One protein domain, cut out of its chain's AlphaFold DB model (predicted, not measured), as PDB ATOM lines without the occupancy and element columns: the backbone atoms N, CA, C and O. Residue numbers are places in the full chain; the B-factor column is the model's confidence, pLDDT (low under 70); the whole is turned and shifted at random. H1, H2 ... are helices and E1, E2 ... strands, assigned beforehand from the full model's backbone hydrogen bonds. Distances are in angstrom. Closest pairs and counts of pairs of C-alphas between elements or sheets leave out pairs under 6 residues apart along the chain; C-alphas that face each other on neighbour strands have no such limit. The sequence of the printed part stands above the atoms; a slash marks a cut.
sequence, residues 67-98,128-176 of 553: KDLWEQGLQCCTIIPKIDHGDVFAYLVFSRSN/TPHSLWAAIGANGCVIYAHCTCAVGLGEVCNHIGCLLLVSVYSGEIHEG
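Overview. This is residues 67 to 98 and 128 to 176 of the 553 residues of an uncharacterized protein of Daphnia pulex (UniProt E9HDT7). A small hairpin of two strands, E1 and E2, has the long helix H4 packed over one face with residues 158 to 168, while H1, H2 and H3 are strung out away from it. Residues 93 to 98 stick out. The printed part has 81 residues, with named elements in the order H1 H2 H3 E1 E2 H4, an antiparallel sheet and a mixed class. It is only just compact, close to loose, with a radius of gyration of the C-alphas of 13.8 A and spans of 37 by 33 by 33 A.

Arrangement. H1, residues 67 to 71, and H2, residues 76 to 79, are close but not clearly touching; their closest C-alphas, of Trp 70 and Cys 76, are 6.8 A apart. H3, residues 85 to 94, is apart from E2, residues 142 to 147, and from H4, residues 158 to 174. E1, residues 132 to 136, is antiparallel to E2 at 171 degrees, with N 133 and O 146 within hydrogen-bond range at 2.9 A. The closest C-alphas of E2 and H4, of Ala 145 and Ile 160, are 6.2 A apart. H1, H3 and H4 have every O i to N i+4 pair within hydrogen-bond range; H2 is too short for one.

Along the chain. H1 begins at C-alpha 67 (139.860, 175.346, 187.005). H3 is 13.5 A long, E1 12.9 A, E2 14.0 A and H4 24.2 A, ending at C-alpha 174 (130.442, 196.144, 202.303).

Size, cuts and confidence. C-alphas 98 and 176, the farthest apart, are 43.3 A apart. Residues 99 to 127 are not printed; the gap is 26.3 A. Of the links printed whole, none is long. Residues 70 to 98 have pLDDT under 70.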
ATOM      1  N   LYS A  67     140.600 174.077 186.910       70.44
ATOM      2  CA  LYS A  67     139.860 175.346 187.005       70.44
ATOM      3  C   LYS A  67     138.345 175.115 187.095       70.44
ATOM      4  O   LYS A  67     137.680 175.775 187.884       70.44
ATOM      5  N   ASP A  68     137.839 174.125 186.367       75.81
ATOM      6  CA  ASP A  68     136.411 173.798 186.305       75.81
ATOM      7  C   ASP A  68     135.873 173.268 187.645       75.81
ATOM      8  O   ASP A  68     134.734 173.550 188.013       75.81
ATOM      9  N   LEU A  69     136.698 172.542 188.410       70.44
ATOM     10  CA  LEU A  69     136.349 172.070 189.755       70.44
ATOM     11  C   LEU A  69     136.190 173.239 190.735       70.44
ATOM     12  O   LEU A  69     135.261 173.250 191.541       70.44
ATOM     13  N   TRP A  70     137.047 174.257 190.626       65.31
ATOM     14  CA  TRP A  70     136.949 175.469 191.443       65.31
ATOM     15  C   TRP A  70     135.705 176.298 191.128       65.31
ATOM     16  O   TRP A  70     135.074 176.826 192.045       65.31
ATOM     17  N   GLU A  71     135.335 176.396 189.850       62.75
ATOM     18  CA  GLU A  71     134.163 177.158 189.405       62.75
ATOM     19  C   GLU A  71     132.844 176.569 189.928       62.75
ATOM     20  O   GLU A  71     131.869 177.298 190.110       62.75
ATOM     21  N   GLN A  72     132.818 175.275 190.259       67.25
ATOM     22  CA  GLN A  72     131.623 174.614 190.782       67.25
ATOM     23  C   GLN A  72     131.347 174.896 192.264       67.25
ATOM     24  O   GLN A  72     130.222 174.641 192.689       67.25
ATOM     25  N   GLY A  73     132.313 175.431 193.031       52.62
ATOM     26  CA  GLY A  73     132.188 176.030 194.379       52.62
ATOM     27  C   GLY A  73     131.686 175.133 195.529       52.62
ATOM     28  O   GLY A  73     132.263 175.116 196.613       52.62
ATOM     29  N   LEU A  74     130.615 174.379 195.301       53.25
ATOM     30  CA  LEU A  74     129.913 173.490 196.222       53.25
ATOM     31  C   LEU A  74     130.463 172.057 196.234       53.25
ATOM     32  O   LEU A  74     130.219 171.346 197.200       53.25
ATOM     33  N   GLN A  75     131.203 171.619 195.209       61.22
ATOM     34  CA  GLN A  75     131.815 170.277 195.202       61.22
ATOM     35  C   GLN A  75     133.217 170.243 195.829       61.22
ATOM     36  O   GLN A  75     133.693 169.190 196.238       61.22
ATOM     37  N   CYS A  76     133.881 171.389 195.999       58.47
ATOM     38  CA  CYS A  76     135.213 171.403 196.607       58.47
ATOM     39  C   CYS A  76     135.197 170.971 198.079       58.47
ATOM     40  O   CYS A  76     136.188 170.440 198.565       58.47
ATOM     41  N   CYS A  77     134.085 171.148 198.799       57.09
ATOM     42  CA  CYS A  77     133.982 170.770 200.211       57.09
ATOM     43  C   CYS A  77     133.784 169.265 200.458       57.09
ATOM     44  O   CYS A  77     133.799 168.855 201.618       57.09
ATOM     45  N   THR A  78     133.632 168.444 199.409       59.09
ATOM     46  CA  THR A  78     133.784 166.978 199.505       59.09
ATOM     47  C   THR A  78     135.215 166.513 199.249       59.09
ATOM     48  O   THR A  78     135.555 165.398 199.624       59.09
ATOM     49  N   ILE A  79     136.047 167.355 198.628       68.81
ATOM     50  CA  ILE A  79     137.431 167.028 198.252       68.81
ATOM     51  C   ILE A  79     138.432 167.627 199.250       68.81
ATOM     52  O   ILE A  79     139.464 167.029 199.534       68.81
ATOM     53  N   ILE A  80     138.125 168.804 199.798       61.53
ATOM     54  CA  ILE A  80     138.960 169.539 200.750       61.53
ATOM     55  C   ILE A  80     138.365 169.353 202.153       61.53
ATOM     56  O   ILE A  80     137.169 169.610 202.339       61.53
ATOM     57  N   PRO A  81     139.159 168.929 203.153       51.31
ATOM     58  CA  PRO A  81     138.637 168.620 204.471       51.31
ATOM     59  C   PRO A  81     138.183 169.909 205.159       51.31
ATOM     60  O   PRO A  81     138.847 170.945 205.092       51.31
ATOM     61  N   LYS A  82     137.023 169.850 205.819       57.06
ATOM     62  CA  LYS A  82     136.507 170.980 206.597       57.06
ATOM     63  C   LYS A  82     137.404 171.187 207.811       57.06
ATOM     64  O   LYS A  82     137.527 170.288 208.634       57.06
ATOM     65  N   ILE A  83     137.992 172.371 207.915       52.91
ATOM     66  CA  ILE A  83     138.751 172.789 209.090       52.91
ATOM     67  C   ILE A  83     137.770 173.486 210.027       52.91
ATOM     68  O   ILE A  83     137.178 174.503 209.652       52.91
ATOM     69  N   ASP A  84     137.569 172.946 211.227       53.44
ATOM     70  CA  ASP A  84     136.769 173.631 212.236       53.44
ATOM     71  C   ASP A  84     137.581 174.784 212.851       53.44
ATOM     72  O   ASP A  84     138.812 174.751 212.947       53.44
ATOM     73  N   HIS A  85     136.899 175.821 213.332       46.59
ATOM     74  CA  HIS A  85     137.532 176.905 214.083       46.59
ATOM     75  C   HIS A  85     138.295 176.359 215.308       46.59
ATOM     76  O   HIS A  85     139.330 176.904 215.708       46.59
ATOM     77  N   GLY A  86     137.803 175.255 215.883       53.53
ATOM     78  CA  GLY A  86     138.485 174.494 216.924       53.53
ATOM     79  C   GLY A  86     139.859 173.976 216.495       53.53
ATOM     80  O   GLY A  86     140.790 174.061 217.291       53.53
ATOM     81  N   ASP A  87     140.022 173.538 215.247       49.56
ATOM     82  CA  ASP A  87     141.280 172.992 214.720       49.56
ATOM     83  C   ASP A  87     142.326 174.090 214.508       49.56
ATOM     84  O   ASP A  87     143.488 173.938 214.896       49.56
ATOM     85  N   VAL A  88     141.901 175.245 213.983       48.53
ATOM     86  CA  VAL A  88     142.768 176.427 213.829       48.53
ATOM     87  C   VAL A  88     143.255 176.911 215.194       48.53
ATOM     88  O   VAL A  88     144.447 177.168 215.387       48.53
ATOM     89  N   PHE A  89     142.348 177.000 216.172       46.50
ATOM     90  CA  PHE A  89     142.692 177.393 217.537       46.50
ATOM     91  C   PHE A  89     143.576 176.343 218.224       46.50
ATOM     92  O   PHE A  89     144.583 176.697 218.840       46.50
ATOM     93  N   ALA A  90     143.244 175.056 218.084       45.44
ATOM     94  CA  ALA A  90     144.016 173.944 218.623       45.44
ATOM     95  C   ALA A  90     145.458 173.974 218.102       45.44
ATOM     96  O   ALA A  90     146.420 173.841 218.867       45.44
ATOM     97  N   TYR A  91     145.621 174.226 216.806       46.00
ATOM     98  CA  TYR A  91     146.927 174.321 216.183       46.00
ATOM     99  C   TYR A  91     147.702 175.558 216.652       46.00
ATOM    100  O   TYR A  91     148.816 175.428 217.155       46.00
ATOM    101  N   LEU A  92     147.110 176.751 216.564       43.53
ATOM    102  CA  LEU A  92     147.781 178.005 216.932       43.53
ATOM    103  C   LEU A  92     148.179 178.072 218.409       43.53
ATOM    104  O   LEU A  92     149.236 178.611 218.741       43.53
ATOM    105  N   VAL A  93     147.324 177.561 219.295       46.62
ATOM    106  CA  VAL A  93     147.496 177.705 220.745       46.62
ATOM    107  C   VAL A  93     148.239 176.520 221.349       46.62
ATOM    108  O   VAL A  93     149.045 176.712 222.262       46.62
ATOM    109  N   PHE A  94     148.002 175.301 220.855       46.25
ATOM    110  CA  PHE A  94     148.505 174.086 221.502       46.25
ATOM    111  C   PHE A  94     149.540 173.314 220.681       46.25
ATOM    112  O   PHE A  94     150.292 172.534 221.276       46.25
ATOM    113  N   SER A  95     149.662 173.535 219.365       45.03
ATOM    114  CA  SER A  95     150.720 172.870 218.600       45.03
ATOM    115  C   SER A  95     152.062 173.539 218.860       45.03
ATOM    116  O   SER A  95     152.360 174.644 218.406       45.03
ATOM    117  N   ARG A  96     152.918 172.834 219.600       37.94
ATOM    118  CA  ARG A  96     154.330 173.196 219.695       37.94
ATOM    119  C   ARG A  96     154.951 173.031 218.314       37.94
ATOM    120  O   ARG A  96     154.862 171.967 217.711       37.94
ATOM    121  N   SER A  97     155.613 174.075 217.829       44.62
ATOM    122  CA  SER A  97     156.477 173.961 216.658       44.62
ATOM    123  C   SER A  97     157.494 172.838 216.888       44.62
ATOM    124  O   SER A  97     158.264 172.889 217.845       44.62
ATOM    125  N   ASN A  98     157.521 171.838 216.001       43.28
ATOM    126  CA  ASN A  98     158.515 170.753 216.010       43.28
ATOM    127  C   ASN A  98     159.926 171.230 215.609       43.28
ATOM    128  O   ASN A  98     160.832 170.416 215.413       43.28
ATOM    129  N   THR A 128     161.059 186.874 195.910       84.69
ATOM    130  CA  THR A 128     159.776 186.812 195.209       84.69
ATOM    131  C   THR A 128     158.642 186.789 196.239       84.69
ATOM    132  O   THR A 128     158.669 185.937 197.135       84.69
ATOM    133  N   PRO A 129     157.638 187.683 196.135       88.25
ATOM    134  CA  PRO A 129     156.515 187.698 197.059       88.25
ATOM    135  C   PRO A 129     155.844 186.328 197.127       88.25
ATOM    136  O   PRO A 129     155.626 185.676 196.103       88.25
ATOM    137  N   HIS A 130     155.487 185.888 198.332       89.75
ATOM    138  CA  HIS A 130     154.738 184.649 198.479       89.75
ATOM    139  C   HIS A 130     153.341 184.802 197.880       89.75
ATOM    140  O   HIS A 130     152.602 185.728 198.214       89.75
ATOM    141  N   SER A 131     152.962 183.858 197.025       89.75
ATOM    142  CA  SER A 131     151.609 183.766 196.495       89.75
ATOM    143  C   SER A 131     150.663 183.321 197.603       89.75
ATOM    144  O   SER A 131     150.937 182.380 198.354       89.75
ATOM    145  N   LEU A 132     149.554 184.034 197.714       93.62
ATOM    146  CA  LEU A 132     148.562 183.867 198.756       93.62
ATOM    147  C   LEU A 132     147.212 183.655 198.084       93.62
ATOM    148  O   LEU A 132     146.829 184.439 197.216       93.62
ATOM    149  N   TRP A 133     146.513 182.599 198.473       91.44
ATOM    150  CA  TRP A 133     145.203 182.264 197.938       91.44
ATOM    151  C   TRP A 133     144.232 181.970 199.074       91.44
ATOM    152  O   TRP A 133     144.627 181.496 200.140       91.44
ATOM    153  N   ALA A 134     142.959 182.274 198.845       92.69
ATOM    154  CA  ALA A 134     141.873 181.857 199.714       92.69
ATOM    155  C   ALA A 134     140.641 181.488 198.899       92.69
ATOM    156  O   ALA A 134     140.306 182.164 197.927       92.69
ATOM    157  N   ALA A 135     139.963 180.436 199.342       91.50
ATOM    158  CA  ALA A 135     138.610 180.104 198.941       91.50
ATOM    159  C   ALA A 135     137.645 180.823 199.888       91.50
ATOM    160  O   ALA A 135     137.709 180.643 201.107       91.50
ATOM    161  N   ILE A 136     136.765 181.649 199.330       91.69
ATOM    162  CA  ILE A 136     135.769 182.422 200.075       91.69
ATOM    163  C   ILE A 136     134.396 181.942 199.614       91.69
ATOM    164  O   ILE A 136     134.117 181.918 198.417       91.69
ATOM    165  N   GLY A 137     133.562 181.521 200.560       89.75
ATOM    166  CA  GLY A 137     132.191 181.111 200.291       89.75
ATOM    167  C   GLY A 137     131.326 182.287 199.840       89.75
ATOM    168  O   GLY A 137     131.651 183.448 200.080       89.75
ATOM    169  N   ALA A 138     130.179 181.989 199.227       85.44
ATOM    170  CA  ALA A 138     129.233 183.008 198.758       85.44
ATOM    171  C   ALA A 138     128.720 183.939 199.879       85.44
ATOM    172  O   ALA A 138     128.305 185.061 199.617       85.44
ATOM    173  N   ASN A 139     128.786 183.488 201.132       83.19
ATOM    174  CA  ASN A 139     128.455 184.258 202.331       83.19
ATOM    175  C   ASN A 139     129.606 185.153 202.837       83.19
ATOM    176  O   ASN A 139     129.506 185.709 203.926       83.19
ATOM    177  N   GLY A 140     130.720 185.246 202.107       83.75
ATOM    178  CA  GLY A 140     131.901 186.004 202.522       83.75
ATOM    179  C   GLY A 140     132.767 185.306 203.577       83.75
ATOM    180  O   GLY A 140     133.809 185.842 203.956       83.75
ATOM    181  N   CYS A 141     132.399 184.104 204.038       84.75
ATOM    182  CA  CYS A 141     133.226 183.344 204.971       84.75
ATOM    183  C   CYS A 141     134.429 182.734 204.250       84.75
ATOM    184  O   CYS A 141     134.294 182.118 203.193       84.75
ATOM    185  N   VAL A 142     135.615 182.854 204.843       86.62
ATOM    186  CA  VAL A 142     136.807 182.188 204.315       86.62
ATOM    187  C   VAL A 142     136.718 180.696 204.635       86.62
ATOM    188  O   VAL A 142     136.680 180.319 205.800       86.62
ATOM    189  N   ILE A 143     136.660 179.865 203.595       91.69
ATOM    190  CA  ILE A 143     136.591 178.400 203.698       91.69
ATOM    191  C   ILE A 143     137.998 177.831 203.872       91.69
ATOM    192  O   ILE A 143     138.220 176.937 204.680       91.69
ATOM    193  N   TYR A 144     138.952 178.355 203.102       91.62
ATOM    194  CA  TYR A 144     140.331 177.886 203.113       91.62
ATOM    195  C   TYR A 144     141.270 179.019 202.719       91.62
ATOM    196  O   TYR A 144     140.913 179.854 201.889       91.62
ATOM    197  N   ALA A 145     142.472 179.059 203.283       92.44
ATOM    198  CA  ALA A 145     143.490 180.028 202.906       92.44
ATOM    199  C   ALA A 145     144.879 179.416 203.023       92.44
ATOM    200  O   ALA A 145     145.177 178.693 203.971       92.44
ATOM    201  N   HIS A 146     145.748 179.729 202.071       93.50
ATOM    202  CA  HIS A 146     147.078 179.148 202.023       93.50
ATOM    203  C   HIS A 146     148.068 180.106 201.364       93.50
ATOM    204  O   HIS A 146     147.757 180.887 200.467       93.50
ATOM    205  N   CYS A 147     149.306 180.054 201.846       95.50
ATOM    206  CA  CYS A 147     150.416 180.866 201.366       95.50
ATOM    207  C   CYS A 147     151.588 179.975 200.958       95.50
ATOM    208  O   CYS A 147     151.864 178.977 201.620       95.50
ATOM    209  N   THR A 148     152.315 180.333 199.902       94.00
ATOM    210  CA  THR A 148     153.482 179.560 199.446       94.00
ATOM    211  C   THR A 148     154.707 179.686 200.357       94.00
ATOM    212  O   THR A 148     155.744 179.083 200.079       94.00
ATOM    213  N   CYS A 149     154.628 180.445 201.456       92.56
ATOM    214  CA  CYS A 149     155.712 180.477 202.431       92.56
ATOM    215  C   CYS A 149     155.823 179.140 203.179       92.56
ATOM    216  O   CYS A 149     154.852 178.398 203.313       92.56
ATOM    217  N   ALA A 150     157.007 178.837 203.720       88.12
ATOM    218  CA  ALA A 150     157.266 177.560 204.395       88.12
ATOM    219  C   ALA A 150     156.290 177.266 205.551       88.12
ATOM    220  O   ALA A 150     155.970 176.112 205.818       88.12
ATOM    221  N   VAL A 151     155.797 178.313 206.220       85.12
ATOM    222  CA  VAL A 151     154.785 178.212 207.286       85.12
ATOM    223  C   VAL A 151     153.362 178.172 206.710       85.12
ATOM    224  O   VAL A 151     152.460 177.610 207.318       85.12
ATOM    225  N   GLY A 152     153.157 178.758 205.532       82.44
ATOM    226  CA  GLY A 152     151.865 178.902 204.867       82.44
ATOM    227  C   GLY A 152     151.316 177.601 204.299       82.44
ATOM    228  O   GLY A 152     150.103 177.465 204.198       82.44
ATOM    229  N   LEU A 153     152.198 176.632 204.041       77.75
ATOM    230  CA  LEU A 153     151.852 175.233 203.758       77.75
ATOM    231  C   LEU A 153     151.243 174.500 204.967       77.75
ATOM    232  O   LEU A 153     150.741 173.391 204.822       77.75
ATOM    233  N   GLY A 154     151.322 175.090 206.161       80.06
ATOM    234  CA  GLY A 154     150.616 174.643 207.359       80.06
ATOM    235  C   GLY A 154     149.433 175.535 207.726       80.06
ATOM    236  O   GLY A 154     149.081 175.555 208.895       80.06
ATOM    237  N   GLU A 155     148.893 176.316 206.780       77.56
ATOM    238  CA  GLU A 155     147.636 177.091 206.899       77.56
ATOM    239  C   GLU A 155     147.620 178.248 207.918       77.56
ATOM    240  O   GLU A 155     146.670 179.022 207.965       77.56
ATOM    241  N   VAL A 156     148.690 178.461 208.684       83.50
ATOM    242  CA  VAL A 156     148.727 179.494 209.742       83.50
ATOM    243  C   VAL A 156     149.968 180.382 209.702       83.50
ATOM    244  O   VAL A 156     150.569 180.728 210.719       83.50
ATOM    245  N   CYS A 157     150.387 180.794 208.510       94.75
ATOM    246  CA  CYS A 157     151.381 181.861 208.429       94.75
ATOM    247  C   CYS A 157     150.756 183.245 208.653       94.75
ATOM    248  O   CYS A 157     149.579 183.470 208.374       94.75
ATOM    249  N   ASN A 158     151.583 184.211 209.055       91.06
ATOM    250  CA  ASN A 158     151.149 185.600 209.216       91.06
ATOM    251  C   ASN A 158     150.551 186.192 207.929       91.06
ATOM    252  O   ASN A 158     149.658 187.022 208.020       91.06
ATOM    253  N   HIS A 159     150.979 185.747 206.739       92.38
ATOM    254  CA  HIS A 159     150.376 186.202 205.480       92.38
ATOM    255  C   HIS A 159     148.906 185.778 205.366       92.38
ATOM    256  O   HIS A 159     148.075 186.581 204.955       92.38
ATOM    257  N   ILE A 160     148.574 184.551 205.787       93.06
ATOM    258  CA  ILE A 160     147.188 184.068 205.845       93.06
ATOM    259  C   ILE A 160     146.405 184.889 206.869       93.06
ATOM    260  O   ILE A 160     145.338 185.393 206.543       93.06
ATOM    261  N   GLY A 161     146.973 185.135 208.055       90.50
ATOM    262  CA  GLY A 161     146.359 186.018 209.053       90.50
ATOM    263  C   GLY A 161     146.057 187.423 208.511       90.50
ATOM    264  O   GLY A 161     144.960 187.940 208.711       90.50
ATOM    265  N   CYS A 162     146.986 188.020 207.759       90.00
ATOM    266  CA  CYS A 162     146.770 189.309 207.098       90.00
ATOM    267  C   CYS A 162     145.644 189.251 206.053       90.00
ATOM    268  O   CYS A 162     144.828 190.168 206.003       90.00
ATOM    269  N   LEU A 163     145.564 188.191 205.245       88.81
ATOM    270  CA  LEU A 163     144.483 188.019 204.269       88.81
ATOM    271  C   LEU A 163     143.118 187.878 204.934       88.81
ATOM    272  O   LEU A 163     142.156 188.500 204.483       88.81
ATOM    273  N   LEU A 164     143.035 187.075 205.995       89.06
ATOM    274  CA  LEU A 164     141.808 186.900 206.767       89.06
ATOM    275  C   LEU A 164     141.363 188.238 207.358       89.06
ATOM    276  O   LEU A 164     140.200 188.603 207.226       89.06
ATOM    277  N   LEU A 165     142.301 189.012 207.910       88.81
ATOM    278  CA  LEU A 165     142.015 190.339 208.445       88.81
ATOM    279  C   LEU A 165     141.467 191.281 207.362       88.81
ATOM    280  O   LEU A 165     140.440 191.920 207.573       88.81
ATOM    281  N   VAL A 166     142.106 191.336 206.188       86.69
ATOM    282  CA  VAL A 166     141.626 192.143 205.051       86.69
ATOM    283  C   VAL A 166     140.246 191.681 204.582       86.69
ATOM    284  O   VAL A 166     139.412 192.515 204.236       86.69
ATOM    285  N   SER A 167     139.986 190.374 204.591       84.31
ATOM    286  CA  SER A 167     138.702 189.807 204.167       84.31
ATOM    287  C   SER A 167     137.577 190.190 205.130       84.31
ATOM    288  O   SER A 167     136.537 190.656 204.675       84.31
ATOM    289  N   VAL A 168     137.815 190.099 206.445       85.88
ATOM    290  CA  VAL A 168     136.864 190.551 207.476       85.88
ATOM    291  C   VAL A 168     136.576 192.043 207.328       85.88
ATOM    292  O   VAL A 168     135.415 192.430 207.245       85.88
ATOM    293  N   TYR A 169     137.613 192.877 207.198       84.56
ATOM    294  CA  TYR A 169     137.420 194.319 207.008       84.56
ATOM    295  C   TYR A 169     136.679 194.654 205.711       84.56
ATOM    296  O   TYR A 169     135.874 195.579 205.689       84.56
ATOM    297  N   SER A 170     136.925 193.911 204.632       81.19
ATOM    298  CA  SER A 170     136.210 194.118 203.368       81.19
ATOM    299  C   SER A 170     134.725 193.775 203.508       81.19
ATOM    300  O   SER A 170     133.891 194.488 202.956       81.19
ATOM    301  N   GLY A 171     134.394 192.728 204.272       80.38
ATOM    302  CA  GLY A 171     133.013 192.383 204.616       80.38
ATOM    303  C   GLY A 171     132.334 193.469 205.454       80.38
ATOM    304  O   GLY A 171     131.260 193.933 205.082       80.38
ATOM    305  N   GLU A 172     132.995 193.948 206.516       82.75
ATOM    306  CA  GLU A 172     132.481 195.035 207.372       82.75
ATOM    307  C   GLU A 172     132.190 196.315 206.562       82.75
ATOM    308  O   GLU A 172     131.141 196.937 206.740       82.75
ATOM    309  N   ILE A 173     133.080 196.682 205.628       78.88
ATOM    310  CA  ILE A 173     132.892 197.844 204.741       78.88
ATOM    311  C   ILE A 173     131.699 197.636 203.798       78.88
ATOM    312  O   ILE A 173     130.914 198.561 203.600       78.88
ATOM    313  N   HIS A 174     131.550 196.442 203.217       74.81
ATOM    314  CA  HIS A 174     130.442 196.144 202.303       74.81
ATOM    315  C   HIS A 174     129.077 196.121 202.996       74.81
ATOM    316  O   HIS A 174     128.087 196.516 202.386       74.81
ATOM    317  N   GLU A 175     129.017 195.710 204.263       79.88
ATOM    318  CA  GLU A 175     127.793 195.766 205.071       79.88
ATOM    319  C   GLU A 175     127.427 197.190 205.522       79.88
ATOM    320  O   GLU A 175     126.418 197.376 206.201       79.88
ATOM    321  N   GLY A 176     128.237 198.198 205.179       76.75
ATOM    322  CA  GLY A 176     128.010 199.585 205.581       76.75
ATOM    323  C   GLY A 176     128.218 199.834 207.074       76.75
ATOM    324  O   GLY A 176     127.936 200.928 207.544       76.75
TER     325      GLY A 176